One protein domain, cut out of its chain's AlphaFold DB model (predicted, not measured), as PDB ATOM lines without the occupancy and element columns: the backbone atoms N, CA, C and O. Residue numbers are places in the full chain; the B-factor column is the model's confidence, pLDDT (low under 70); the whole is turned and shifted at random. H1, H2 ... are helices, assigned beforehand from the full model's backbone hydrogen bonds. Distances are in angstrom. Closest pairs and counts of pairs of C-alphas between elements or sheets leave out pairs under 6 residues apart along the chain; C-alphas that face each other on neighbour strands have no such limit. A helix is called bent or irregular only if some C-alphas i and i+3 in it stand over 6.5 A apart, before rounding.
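This is residues 101 to 177 of the 223 residues of an uncharacterized protein of Bacillus thuringiensis DB27 (UniProt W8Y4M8). A long helix, H1, runs nearly straight through a slight bend; its first arm, residues 101 to 120, sticks out alone from a small head, where H2 folds back on H1b and H3 turns back beyond H2. The printed part has 77 residues with three named helices, H1, H2, H3 in order, and no named strand: all helix. It is a loose rod, 53 by 25 by 22 A, with a radius of gyration of the C-alphas of 15.6 A.

H1, residues 101 to 135, was assigned as one helix by its hydrogen bonds but is bent: C-alphas 120 and 123 are 6.7 A apart. Arm H1a, residues 101 to 120, starts at C-alpha (52.312, -4.108, -24.131) and measures 28.1 A; H1b, residues 123 to 135, measures 19.0 A. H2 is residues 139 to 150. H3, residues 155 to 175, measures 29.9 A, ends at C-alpha (43.137, -45.380, -47.614), has a kink of 50 degrees near residue 169 and is irregular, with C-alphas 171 and 174 7.1 A apart.

H1a and H1b stand at a shallow tilt of 22 degrees. H1b and H2 touch, closest at the C-alphas of Tyr 129 and Ala 146, 4.9 A, opposite ways at a steep tilt of 48 degrees. H2 and H3, a helical hairpin, only just touch, with 3 pairs of C-alphas within 8 A, through residues 140 to 144 and 161 to 165 alone; the closest C-alphas, of Ser 140 and Lys 165, are 6.5 A apart. Their tilt of 36 degrees, opposite ways, is only just steep. H1b and H3 are apart, and H1a touches no helix. Each O i to N i+4 pair is within hydrogen-bond range in H1a, H1b and H2, and 14 of 17 in H3.

The C-alphas farthest apart, of Val 101 and Lys 177, are 52.9 A apart. Both links are tight, the printed part has no cut, and no printed residue has pLDDT under 70.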
ATOM      1  N   VAL A 101      52.170  -2.808 -24.803       82.31
ATOM      2  CA  VAL A 101      52.312  -4.108 -24.131       82.31
ATOM      3  C   VAL A 101      50.947  -4.666 -23.718       82.31
ATOM      4  O   VAL A 101      50.669  -5.844 -23.931       82.31
ATOM      5  N   ALA A 102      50.056  -3.833 -23.174       85.88
ATOM      6  CA  ALA A 102      48.708  -4.258 -22.805       85.88
ATOM      7  C   ALA A 102      47.881  -4.699 -24.024       85.88
ATOM      8  O   ALA A 102      47.176  -5.707 -23.957       85.88
ATOM      9  N   ALA A 103      47.984  -3.980 -25.146       83.38
ATOM     10  CA  ALA A 103      47.314  -4.336 -26.392       83.38
ATOM     11  C   ALA A 103      47.832  -5.668 -26.957       83.38
ATOM     12  O   ALA A 103      47.036  -6.487 -27.414       83.38
ATOM     13  N   GLU A 104      49.141  -5.914 -26.880       80.75
ATOM     14  CA  GLU A 104      49.754  -7.177 -27.295       80.75
ATOM     15  C   GLU A 104      49.278  -8.348 -26.428       80.75
ATOM     16  O   GLU A 104      48.808  -9.355 -26.959       80.75
ATOM     17  N   ILE A 105      49.293  -8.192 -25.101       88.38
ATOM     18  CA  ILE A 105      48.781  -9.208 -24.170       88.38
ATOM     19  C   ILE A 105      47.302  -9.503 -24.449       88.38
ATOM     20  O   ILE A 105      46.899 -10.667 -24.476       88.38
ATOM     21  N   ALA A 106      46.487  -8.473 -24.690       88.06
ATOM     22  CA  ALA A 106      45.075  -8.643 -25.020       88.06
ATOM     23  C   ALA A 106      44.877  -9.394 -26.347       88.06
ATOM     24  O   ALA A 106      44.016 -10.271 -26.439       88.06
ATOM     25  N   PHE A 107      45.689  -9.084 -27.361       83.69
ATOM     26  CA  PHE A 107      45.647  -9.746 -28.661       83.69
ATOM     27  C   PHE A 107      46.032 -11.228 -28.558       83.69
ATOM     28  O   PHE A 107      45.272 -12.092 -28.999       83.69
ATOM     29  N   VAL A 108      47.147 -11.538 -27.889       86.75
ATOM     30  CA  VAL A 108      47.577 -12.921 -27.625       86.75
ATOM     31  C   VAL A 108      46.524 -13.671 -26.803       86.75
ATOM     32  O   VAL A 108      46.193 -14.819 -27.100       86.75
ATOM     33  N   GLY A 109      45.928 -13.015 -25.802       91.75
ATOM     34  CA  GLY A 109      44.835 -13.576 -25.009       91.75
ATOM     35  C   GLY A 109      43.609 -13.944 -25.850       91.75
ATOM     36  O   GLY A 109      43.012 -15.002 -25.639       91.75
ATOM     37  N   LEU A 110      43.255 -13.121 -26.842       88.44
ATOM     38  CA  LEU A 110      42.167 -13.401 -27.781       88.44
ATOM     39  C   LEU A 110      42.483 -14.625 -28.650       88.44
ATOM     40  O   LEU A 110      41.637 -15.515 -28.775       88.44
ATOM     41  N   GLU A 111      43.687 -14.708 -29.220       84.88
ATOM     42  CA  GLU A 111      44.104 -15.859 -30.032       84.88
ATOM     43  C   GLU A 111      44.071 -17.163 -29.224       84.88
ATOM     44  O   GLU A 111      43.481 -18.155 -29.664       84.88
ATOM     45  N   LEU A 112      44.609 -17.144 -28.000       92.69
ATOM     46  CA  LEU A 112      44.560 -18.283 -27.081       92.69
ATOM     47  C   LEU A 112      43.124 -18.663 -26.713       92.69
ATOM     48  O   LEU A 112      42.797 -19.849 -26.639       92.69
ATOM     49  N   PHE A 113      42.237 -17.686 -26.529       92.44
ATOM     50  CA  PHE A 113      40.825 -17.937 -26.255       92.44
ATOM     51  C   PHE A 113      40.104 -18.606 -27.436       92.44
ATOM     52  O   PHE A 113      39.311 -19.534 -27.236       92.44
ATOM     53  N   LEU A 114      40.379 -18.174 -28.671       87.94
ATOM     54  CA  LEU A 114      39.845 -18.816 -29.875       87.94
ATOM     55  C   LEU A 114      40.374 -20.244 -30.028       87.94
ATOM     56  O   LEU A 114      39.583 -21.165 -30.249       87.94
ATOM     57  N   LEU A 115      41.681 -20.444 -29.837       89.94
ATOM     58  CA  LEU A 115      42.305 -21.767 -29.854       89.94
ATOM     59  C   LEU A 115      41.664 -22.680 -28.801       89.94
ATOM     60  O   LEU A 115      41.256 -23.798 -29.111       89.94
ATOM     61  N   TYR A 116      41.496 -22.184 -27.575       94.25
ATOM     62  CA  TYR A 116      40.850 -22.908 -26.487       94.25
ATOM     63  C   TYR A 116      39.425 -23.343 -26.853       94.25
ATOM     64  O   TYR A 116      39.057 -24.499 -26.628       94.25
ATOM     65  N   LYS A 117      38.620 -22.463 -27.468       88.88
ATOM     66  CA  LYS A 117      37.274 -22.827 -27.944       88.88
ATOM     67  C   LYS A 117      37.315 -23.964 -28.961       88.88
ATOM     68  O   LYS A 117      36.532 -24.906 -28.833       88.88
ATOM     69  N   ILE A 118      38.223 -23.903 -29.936       88.75
ATOM     70  CA  ILE A 118      38.373 -24.950 -30.956       88.75
ATOM     71  C   ILE A 118      38.774 -26.271 -30.294       88.75
ATOM     72  O   ILE A 118      38.090 -27.278 -30.474       88.75
ATOM     73  N   VAL A 119      39.820 -26.259 -29.464       92.81
ATOM     74  CA  VAL A 119      40.338 -27.449 -28.769       92.81
ATOM     75  C   VAL A 119      39.292 -28.064 -27.838       92.81
ATOM     76  O   VAL A 119      39.240 -29.280 -27.694       92.81
ATOM     77  N   ARG A 120      38.405 -27.265 -27.238       92.75
ATOM     78  CA  ARG A 120      37.334 -27.776 -26.369       92.75
ATOM     79  C   ARG A 120      36.194 -28.442 -27.143       92.75
ATOM     80  O   ARG A 120      35.549 -29.357 -26.622       92.75
ATOM     81  N   VAL A 121      35.903 -27.977 -28.356       89.94
ATOM     82  CA  VAL A 121      34.785 -28.477 -29.172       89.94
ATOM     83  C   VAL A 121      35.212 -29.649 -30.057       89.94
ATOM     84  O   VAL A 121      34.446 -30.598 -30.227       89.94
ATOM     85  N   LEU A 122      36.447 -29.639 -30.556       91.50
ATOM     86  CA  LEU A 122      36.967 -30.638 -31.487       91.50
ATOM     87  C   LEU A 122      36.843 -32.095 -30.982       91.50
ATOM     88  O   LEU A 122      36.357 -32.933 -31.744       91.50
ATOM     89  N   PRO A 123      37.154 -32.437 -29.713       93.25
ATOM     90  CA  PRO A 123      36.970 -33.794 -29.197       93.25
ATOM     91  C   PRO A 123      35.513 -34.262 -29.240       93.25
ATOM     92  O   PRO A 123      35.251 -35.442 -29.484       93.25
ATOM     93  N   LYS A 124      34.551 -33.348 -29.038       94.38
ATOM     94  CA  LYS A 124      33.116 -33.663 -29.113       94.38
ATOM     95  C   LYS A 124      32.710 -34.006 -30.544       94.38
ATOM     96  O   LYS A 124      32.058 -35.029 -30.748       94.38
ATOM     97  N   ILE A 125      33.177 -33.216 -31.513       93.94
ATOM     98  CA  ILE A 125      32.965 -33.476 -32.944       93.94
ATOM     99  C   ILE A 125      33.571 -34.827 -33.323       93.94
ATOM    100  O   ILE A 125      32.895 -35.639 -33.939       93.94
ATOM    101  N   ILE A 126      34.809 -35.118 -32.907       93.50
ATOM    102  CA  ILE A 126      35.474 -36.397 -33.211       93.50
ATOM    103  C   ILE A 126      34.692 -37.576 -32.624       93.50
ATOM    104  O   ILE A 126      34.539 -38.604 -33.288       93.50
ATOM    105  N   LYS A 127      34.185 -37.451 -31.390       94.81
ATOM    106  CA  LYS A 127      33.361 -38.491 -30.763       94.81
ATOM    107  C   LYS A 127      32.081 -38.735 -31.566       94.81
ATOM    108  O   LYS A 127      31.806 -39.885 -31.899       94.81
ATOM    109  N   LYS A 128      31.351 -37.672 -31.921       94.31
ATOM    110  CA  LYS A 128      30.115 -37.769 -32.712       94.31
ATOM    111  C   LYS A 128      30.352 -38.269 -34.131       94.31
ATOM    112  O   LYS A 128      29.623 -39.128 -34.604       94.31
ATOM    113  N   TYR A 129      31.432 -37.838 -34.767       93.88
ATOM    114  CA  TYR A 129      31.858 -38.360 -36.060       93.88
ATOM    115  C   TYR A 129      32.100 -39.871 -35.999       93.88
ATOM    116  O   TYR A 129      31.594 -40.597 -36.846       93.88
ATOM    117  N   LYS A 130      32.821 -40.375 -34.986       91.94
ATOM    118  CA  LYS A 130      33.052 -41.822 -34.826       91.94
ATOM    119  C   LYS A 130      31.756 -42.610 -34.604       91.94
ATOM    120  O   LYS A 130      31.682 -43.750 -35.047       91.94
ATOM    121  N   GLU A 131      30.772 -42.024 -33.924       93.06
ATOM    122  CA  GLU A 131      29.433 -42.597 -33.724       93.06
ATOM    123  C   GLU A 131      28.693 -42.710 -35.067       93.06
ATOM    124  O   GLU A 131      28.427 -43.820 -35.525       93.06
ATOM    125  N   TYR A 132      28.518 -41.597 -35.785       92.38
ATOM    126  CA  TYR A 132      27.839 -41.586 -37.085       92.38
ATOM    127  C   TYR A 132      28.568 -42.385 -38.168       92.38
ATOM    128  O   TYR A 132      27.932 -42.960 -39.047       92.38
ATOM    129  N   ARG A 133      29.902 -42.468 -38.103       88.94
ATOM    130  CA  ARG A 133      30.720 -43.268 -39.024       88.94
ATOM    131  C   ARG A 133      30.511 -44.774 -38.854       88.94
ATOM    132  O   ARG A 133      30.760 -45.520 -39.795       88.94
ATOM    133  N   ARG A 134      30.094 -45.234 -37.668       85.94
ATOM    134  CA  ARG A 134      29.740 -46.647 -37.435       85.94
ATOM    135  C   ARG A 134      28.380 -46.990 -38.030       85.94
ATOM    136  O   ARG A 134      28.208 -48.099 -38.517       85.94
ATOM    137  N   GLU A 135      27.448 -46.044 -37.992       83.50
ATOM    138  CA  GLU A 135      26.097 -46.211 -38.534       83.50
ATOM    139  C   GLU A 135      26.055 -46.028 -40.055       83.50
ATOM    140  O   GLU A 135      25.313 -46.721 -40.746       83.50
ATOM    141  N   ASN A 136      26.866 -45.111 -40.591       77.38
ATOM    142  CA  ASN A 136      26.881 -44.748 -42.003       77.38
ATOM    143  C   ASN A 136      28.295 -44.806 -42.601       77.38
ATOM    144  O   ASN A 136      29.235 -44.176 -42.116       77.38
ATOM    145  N   TYR A 137      28.427 -45.475 -43.750       76.88
ATOM    146  CA  TYR A 137      29.702 -45.621 -44.467       76.88
ATOM    147  C   TYR A 137      30.167 -44.352 -45.206       76.88
ATOM    148  O   TYR A 137      31.295 -44.304 -45.697       76.88
ATOM    149  N   SER A 138      29.343 -43.301 -45.306       86.00
ATOM    150  CA  SER A 138      29.689 -42.069 -46.036       86.00
ATOM    151  C   SER A 138      30.393 -41.045 -45.144       86.00
ATOM    152  O   SER A 138      29.898 -40.698 -44.072       86.00
ATOM    153  N   PHE A 139      31.569 -40.567 -45.575       89.94
ATOM    154  CA  PHE A 139      32.371 -39.612 -44.800       89.94
ATOM    155  C   PHE A 139      31.669 -38.260 -44.751       89.94
ATOM    156  O   PHE A 139      31.495 -37.704 -43.670       89.94
ATOM    157  N   SER A 140      31.213 -37.782 -45.917       91.50
ATOM    158  CA  SER A 140      30.512 -36.504 -46.034       91.50
ATOM    159  C   SER A 140      29.302 -36.445 -45.108       91.50
ATOM    160  O   SER A 140      29.133 -35.458 -44.404       91.50
ATOM    161  N   TYR A 141      28.500 -37.512 -45.063       92.62
ATOM    162  CA  TYR A 141      27.339 -37.557 -44.176       92.62
ATOM    163  C   TYR A 141      27.750 -37.539 -42.699       92.62
ATOM    164  O   TYR A 141      27.245 -36.732 -41.923       92.62
ATOM    165  N   ALA A 142      28.698 -38.398 -42.307       93.62
ATOM    166  CA  ALA A 142      29.112 -38.518 -40.912       93.62
ATOM    167  C   ALA A 142      29.724 -37.219 -40.362       93.62
ATOM    168  O   ALA A 142      29.512 -36.895 -39.193       93.62
ATOM    169  N   ILE A 143      30.478 -36.472 -41.179       94.12
ATOM    170  CA  ILE A 143      31.056 -35.193 -40.754       94.12
ATOM    171  C   ILE A 143      30.007 -34.074 -40.693       94.12
ATOM    172  O   ILE A 143      30.025 -33.317 -39.728       94.12
ATOM    173  N   ASP A 144      29.056 -34.006 -41.637       94.38
ATOM    174  CA  ASP A 144      27.944 -33.045 -41.563       94.38
ATOM    175  C   ASP A 144      27.115 -33.274 -40.292       94.38
ATOM    176  O   ASP A 144      26.962 -32.357 -39.485       94.38
ATOM    177  N   ALA A 145      26.686 -34.518 -40.056       93.44
ATOM    178  CA  ALA A 145      25.898 -34.884 -38.882       93.44
ATOM    179  C   ALA A 145      26.642 -34.606 -37.563       93.44
ATOM    180  O   ALA A 145      26.049 -34.136 -36.591       93.44
ATOM    181  N   ALA A 146      27.958 -34.847 -37.514       94.62
ATOM    182  CA  ALA A 146      28.762 -34.564 -36.327       94.62
ATOM    183  C   ALA A 146      28.826 -33.066 -35.993       94.62
ATOM    184  O   ALA A 146      28.784 -32.698 -34.815       94.62
ATOM    185  N   PHE A 147      28.932 -32.207 -37.009       94.25
ATOM    186  CA  PHE A 147      28.921 -30.759 -36.820       94.25
ATOM    187  C   PHE A 147      27.528 -30.255 -36.439       94.25
ATOM    188  O   PHE A 147      27.428 -29.520 -35.458       94.25
ATOM    189  N   ASP A 148      26.475 -30.717 -37.117       93.25
ATOM    190  CA  ASP A 148      25.085 -30.331 -36.834       93.25
ATOM    191  C   ASP A 148      24.652 -30.726 -35.412       93.25
ATOM    192  O   ASP A 148      23.948 -29.977 -34.737       93.25
ATOM    193  N   ALA A 149      25.140 -31.864 -34.908       93.00
ATOM    194  CA  ALA A 149      24.892 -32.312 -33.538       93.00
ATOM    195  C   ALA A 149      25.689 -31.535 -32.471       93.00
ATOM    196  O   ALA A 149      25.330 -31.556 -31.294       93.00
ATOM    197  N   THR A 150      26.800 -30.889 -32.846       92.06
ATOM    198  CA  THR A 150      27.711 -30.240 -31.886       92.06
ATOM    199  C   THR A 150      27.545 -28.720 -31.849       92.06
ATOM    200  O   THR A 150      27.792 -28.104 -30.809       92.06
ATOM    201  N   MET A 151      27.154 -28.093 -32.961       90.56
ATOM    202  CA  MET A 151      27.035 -26.642 -33.073       90.56
ATOM    203  C   MET A 151      25.989 -26.216 -34.104       90.56
ATOM    204  O   MET A 151      25.671 -26.938 -35.041       90.56
ATOM    205  N   LYS A 152      25.494 -24.984 -33.961       90.88
ATOM    206  CA  LYS A 152      24.577 -24.394 -34.937       90.88
ATOM    207  C   LYS A 152      25.291 -24.147 -36.267       90.88
ATOM    208  O   LYS A 152      26.373 -23.555 -36.299       90.88
ATOM    209  N   ARG A 153      24.632 -24.525 -37.362       89.06
ATOM    210  CA  ARG A 153      25.117 -24.281 -38.719       89.06
ATOM    211  C   ARG A 153      25.200 -22.783 -39.012       89.06
ATOM    212  O   ARG A 153      24.230 -22.044 -38.847       89.06
ATOM    213  N   SER A 154      26.377 -22.335 -39.429       92.00
ATOM    214  CA  SER A 154      26.642 -20.966 -39.877       92.00
ATOM    215  C   SER A 154      27.458 -21.009 -41.165       92.00
ATOM    216  O   SER A 154      28.134 -22.003 -41.420       92.00
ATOM    217  N   LYS A 155      27.472 -19.918 -41.942       92.56
ATOM    218  CA  LYS A 155      28.219 -19.863 -43.213       92.56
ATOM    219  C   LYS A 155      29.707 -20.194 -43.057       92.56
ATOM    220  O   LYS A 155      30.290 -20.816 -43.933       92.56
ATOM    221  N   LEU A 156      30.323 -19.796 -41.940       88.06
ATOM    222  CA  LEU A 156      31.722 -20.135 -41.658       88.06
ATOM    223  C   LEU A 156      31.904 -21.640 -41.441       88.06
ATOM    224  O   LEU A 156      32.866 -22.215 -41.935       88.06
ATOM    225  N   VAL A 157      30.965 -22.280 -40.739       91.00
ATOM    226  CA  VAL A 157      30.974 -23.734 -40.527       91.00
ATOM    227  C   VAL A 157      30.781 -24.474 -41.850       91.00
ATOM    228  O   VAL A 157      31.481 -25.450 -42.086       91.00
ATOM    229  N   ASP A 158      29.909 -23.983 -42.736       93.38
ATOM    230  CA  ASP A 158      29.729 -24.550 -44.079       93.38
ATOM    231  C   ASP A 158      31.012 -24.507 -44.907       93.38
ATOM    232  O   ASP A 158      31.395 -25.512 -45.501       93.38
ATOM    233  N   VAL A 159      31.705 -23.363 -44.913       94.31
ATOM    234  CA  VAL A 159      32.989 -23.223 -45.611       94.31
ATOM    235  C   VAL A 159      34.011 -24.199 -45.033       94.31
ATOM    236  O   VAL A 159      34.595 -24.975 -45.783       94.31
ATOM    237  N   ILE A 160      34.172 -24.235 -43.706       91.94
ATOM    238  CA  ILE A 160      35.107 -25.156 -43.042       91.94
ATOM    239  C   ILE A 160      34.785 -26.615 -43.390       91.94
ATOM    240  O   ILE A 160      35.691 -27.388 -43.690       91.94
ATOM    241  N   LEU A 161      33.508 -27.001 -43.391       94.19
ATOM    242  CA  LEU A 161      33.083 -28.357 -43.733       94.19
ATOM    243  C   LEU A 161      33.389 -28.720 -45.184       94.19
ATOM    244  O   LEU A 161      33.856 -29.832 -45.440       94.19
ATOM    245  N   THR A 162      33.153 -27.808 -46.126       95.19
ATOM    246  CA  THR A 162      33.502 -28.025 -47.533       95.19
ATOM    247  C   THR A 162      35.010 -28.190 -47.706       95.19
ATOM    248  O   THR A 162      35.434 -29.148 -48.353       95.19
ATOM    249  N   GLU A 163      35.821 -27.348 -47.064       94.69
ATOM    250  CA  GLU A 163      37.284 -27.469 -47.089       94.69
ATOM    251  C   GLU A 163      37.755 -28.796 -46.471       94.69
ATOM    252  O   GLU A 163      38.576 -29.509 -47.050       94.69
ATOM    253  N   CYS A 164      37.183 -29.204 -45.331       93.25
ATOM    254  CA  CYS A 164      37.487 -30.497 -44.715       93.25
ATOM    255  C   CYS A 164      37.156 -31.675 -45.643       93.25
ATOM    256  O   CYS A 164      37.936 -32.627 -45.725       93.25
ATOM    257  N   LYS A 165      36.021 -31.625 -46.354       94.88
ATOM    258  CA  LYS A 165      35.642 -32.652 -47.335       94.88
ATOM    259  C   LYS A 165      36.591 -32.674 -48.521       94.88
ATOM    260  O   LYS A 165      37.024 -33.756 -48.908       94.88
ATOM    261  N   LEU A 166      36.946 -31.508 -49.058       95.25
ATOM    262  CA  LEU A 166      37.893 -31.393 -50.162       95.25
ATOM    263  C   LEU A 166      39.236 -32.023 -49.788       95.25
ATOM    264  O   LEU A 166      39.707 -32.906 -50.500       95.25
ATOM    265  N   ILE A 167      39.806 -31.648 -48.639       94.00
ATOM    266  CA  ILE A 167      41.086 -32.189 -48.162       94.00
ATOM    267  C   ILE A 167      40.995 -33.704 -47.957       94.00
ATOM    268  O   ILE A 167      41.893 -34.443 -48.372       94.00
ATOM    269  N   TYR A 168      39.907 -34.191 -47.352       93.12
ATOM    270  CA  TYR A 168      39.717 -35.626 -47.158       93.12
ATOM    271  C   TYR A 168      39.668 -36.372 -48.496       93.12
ATOM    272  O   TYR A 168      40.400 -37.345 -48.680       93.12
ATOM    273  N   TYR A 169      38.853 -35.917 -49.449       91.75
ATOM    274  CA  TYR A 169      38.707 -36.602 -50.731       91.75
ATOM    275  C   TYR A 169      39.950 -36.502 -51.613       91.75
ATOM    276  O   TYR A 169      40.270 -37.488 -52.273       91.75
ATOM    277  N   ALA A 170      40.677 -35.383 -51.567       91.81
ATOM    278  CA  ALA A 170      41.904 -35.181 -52.328       91.81
ATOM    279  C   ALA A 170      43.091 -36.007 -51.803       91.81
ATOM    280  O   ALA A 170      43.855 -36.537 -52.604       91.81
ATOM    281  N   PHE A 171      43.257 -36.130 -50.477       92.06
ATOM    282  CA  PHE A 171      44.501 -36.668 -49.895       92.06
ATOM    283  C   PHE A 171      44.336 -37.894 -48.991       92.06
ATOM    284  O   PHE A 171      45.300 -38.626 -48.769       92.06
ATOM    285  N   LEU A 172      43.154 -38.126 -48.414       91.12
ATOM    286  CA  LEU A 172      42.959 -39.140 -47.367       91.12
ATOM    287  C   LEU A 172      42.027 -40.284 -47.792       91.12
ATOM    288  O   LEU A 172      42.134 -41.378 -47.238       91.12
ATOM    289  N   SER A 173      41.184 -40.078 -48.807       89.12
ATOM    290  CA  SER A 173      40.198 -41.061 -49.280       89.12
ATOM    291  C   SER A 173      40.812 -42.345 -49.848       89.12
ATOM    292  O   SER A 173      40.206 -43.407 -49.747       89.12
ATOM    293  N   TRP A 174      42.037 -42.291 -50.378       84.94
ATOM    294  CA  TRP A 174      42.756 -43.441 -50.952       84.94
ATOM    295  C   TRP A 174      43.005 -44.612 -49.985       84.94
ATOM    296  O   TRP A 174      43.242 -45.734 -50.423       84.94
ATOM    297  N   ARG A 175      42.953 -44.368 -48.669       80.00
ATOM    298  CA  ARG A 175      43.137 -45.380 -47.614       80.00
ATOM    299  C   ARG A 175      41.814 -45.976 -47.138       80.00
ATOM    300  O   ARG A 175      41.816 -46.859 -46.280       80.00
ATOM    301  N   GLU A 176      40.692 -45.476 -47.644       83.19
ATOM    302  CA  GLU A 176      39.375 -45.889 -47.192       83.19
ATOM    303  C   GLU A 176      39.038 -47.293 -47.708       83.19
ATOM    304  O   GLU A 176      39.230 -47.617 -48.881       83.19
ATOM    305  N   LYS A 177      38.518 -48.149 -46.824       81.38
ATOM    306  CA  LYS A 177      38.123 -49.510 -47.199       81.38
ATOM    307  C   LYS A 177      36.771 -49.478 -47.902       81.38
ATOM    308  O   LYS A 177      35.810 -48.914 -47.384       81.38
TER     309      LYS A 177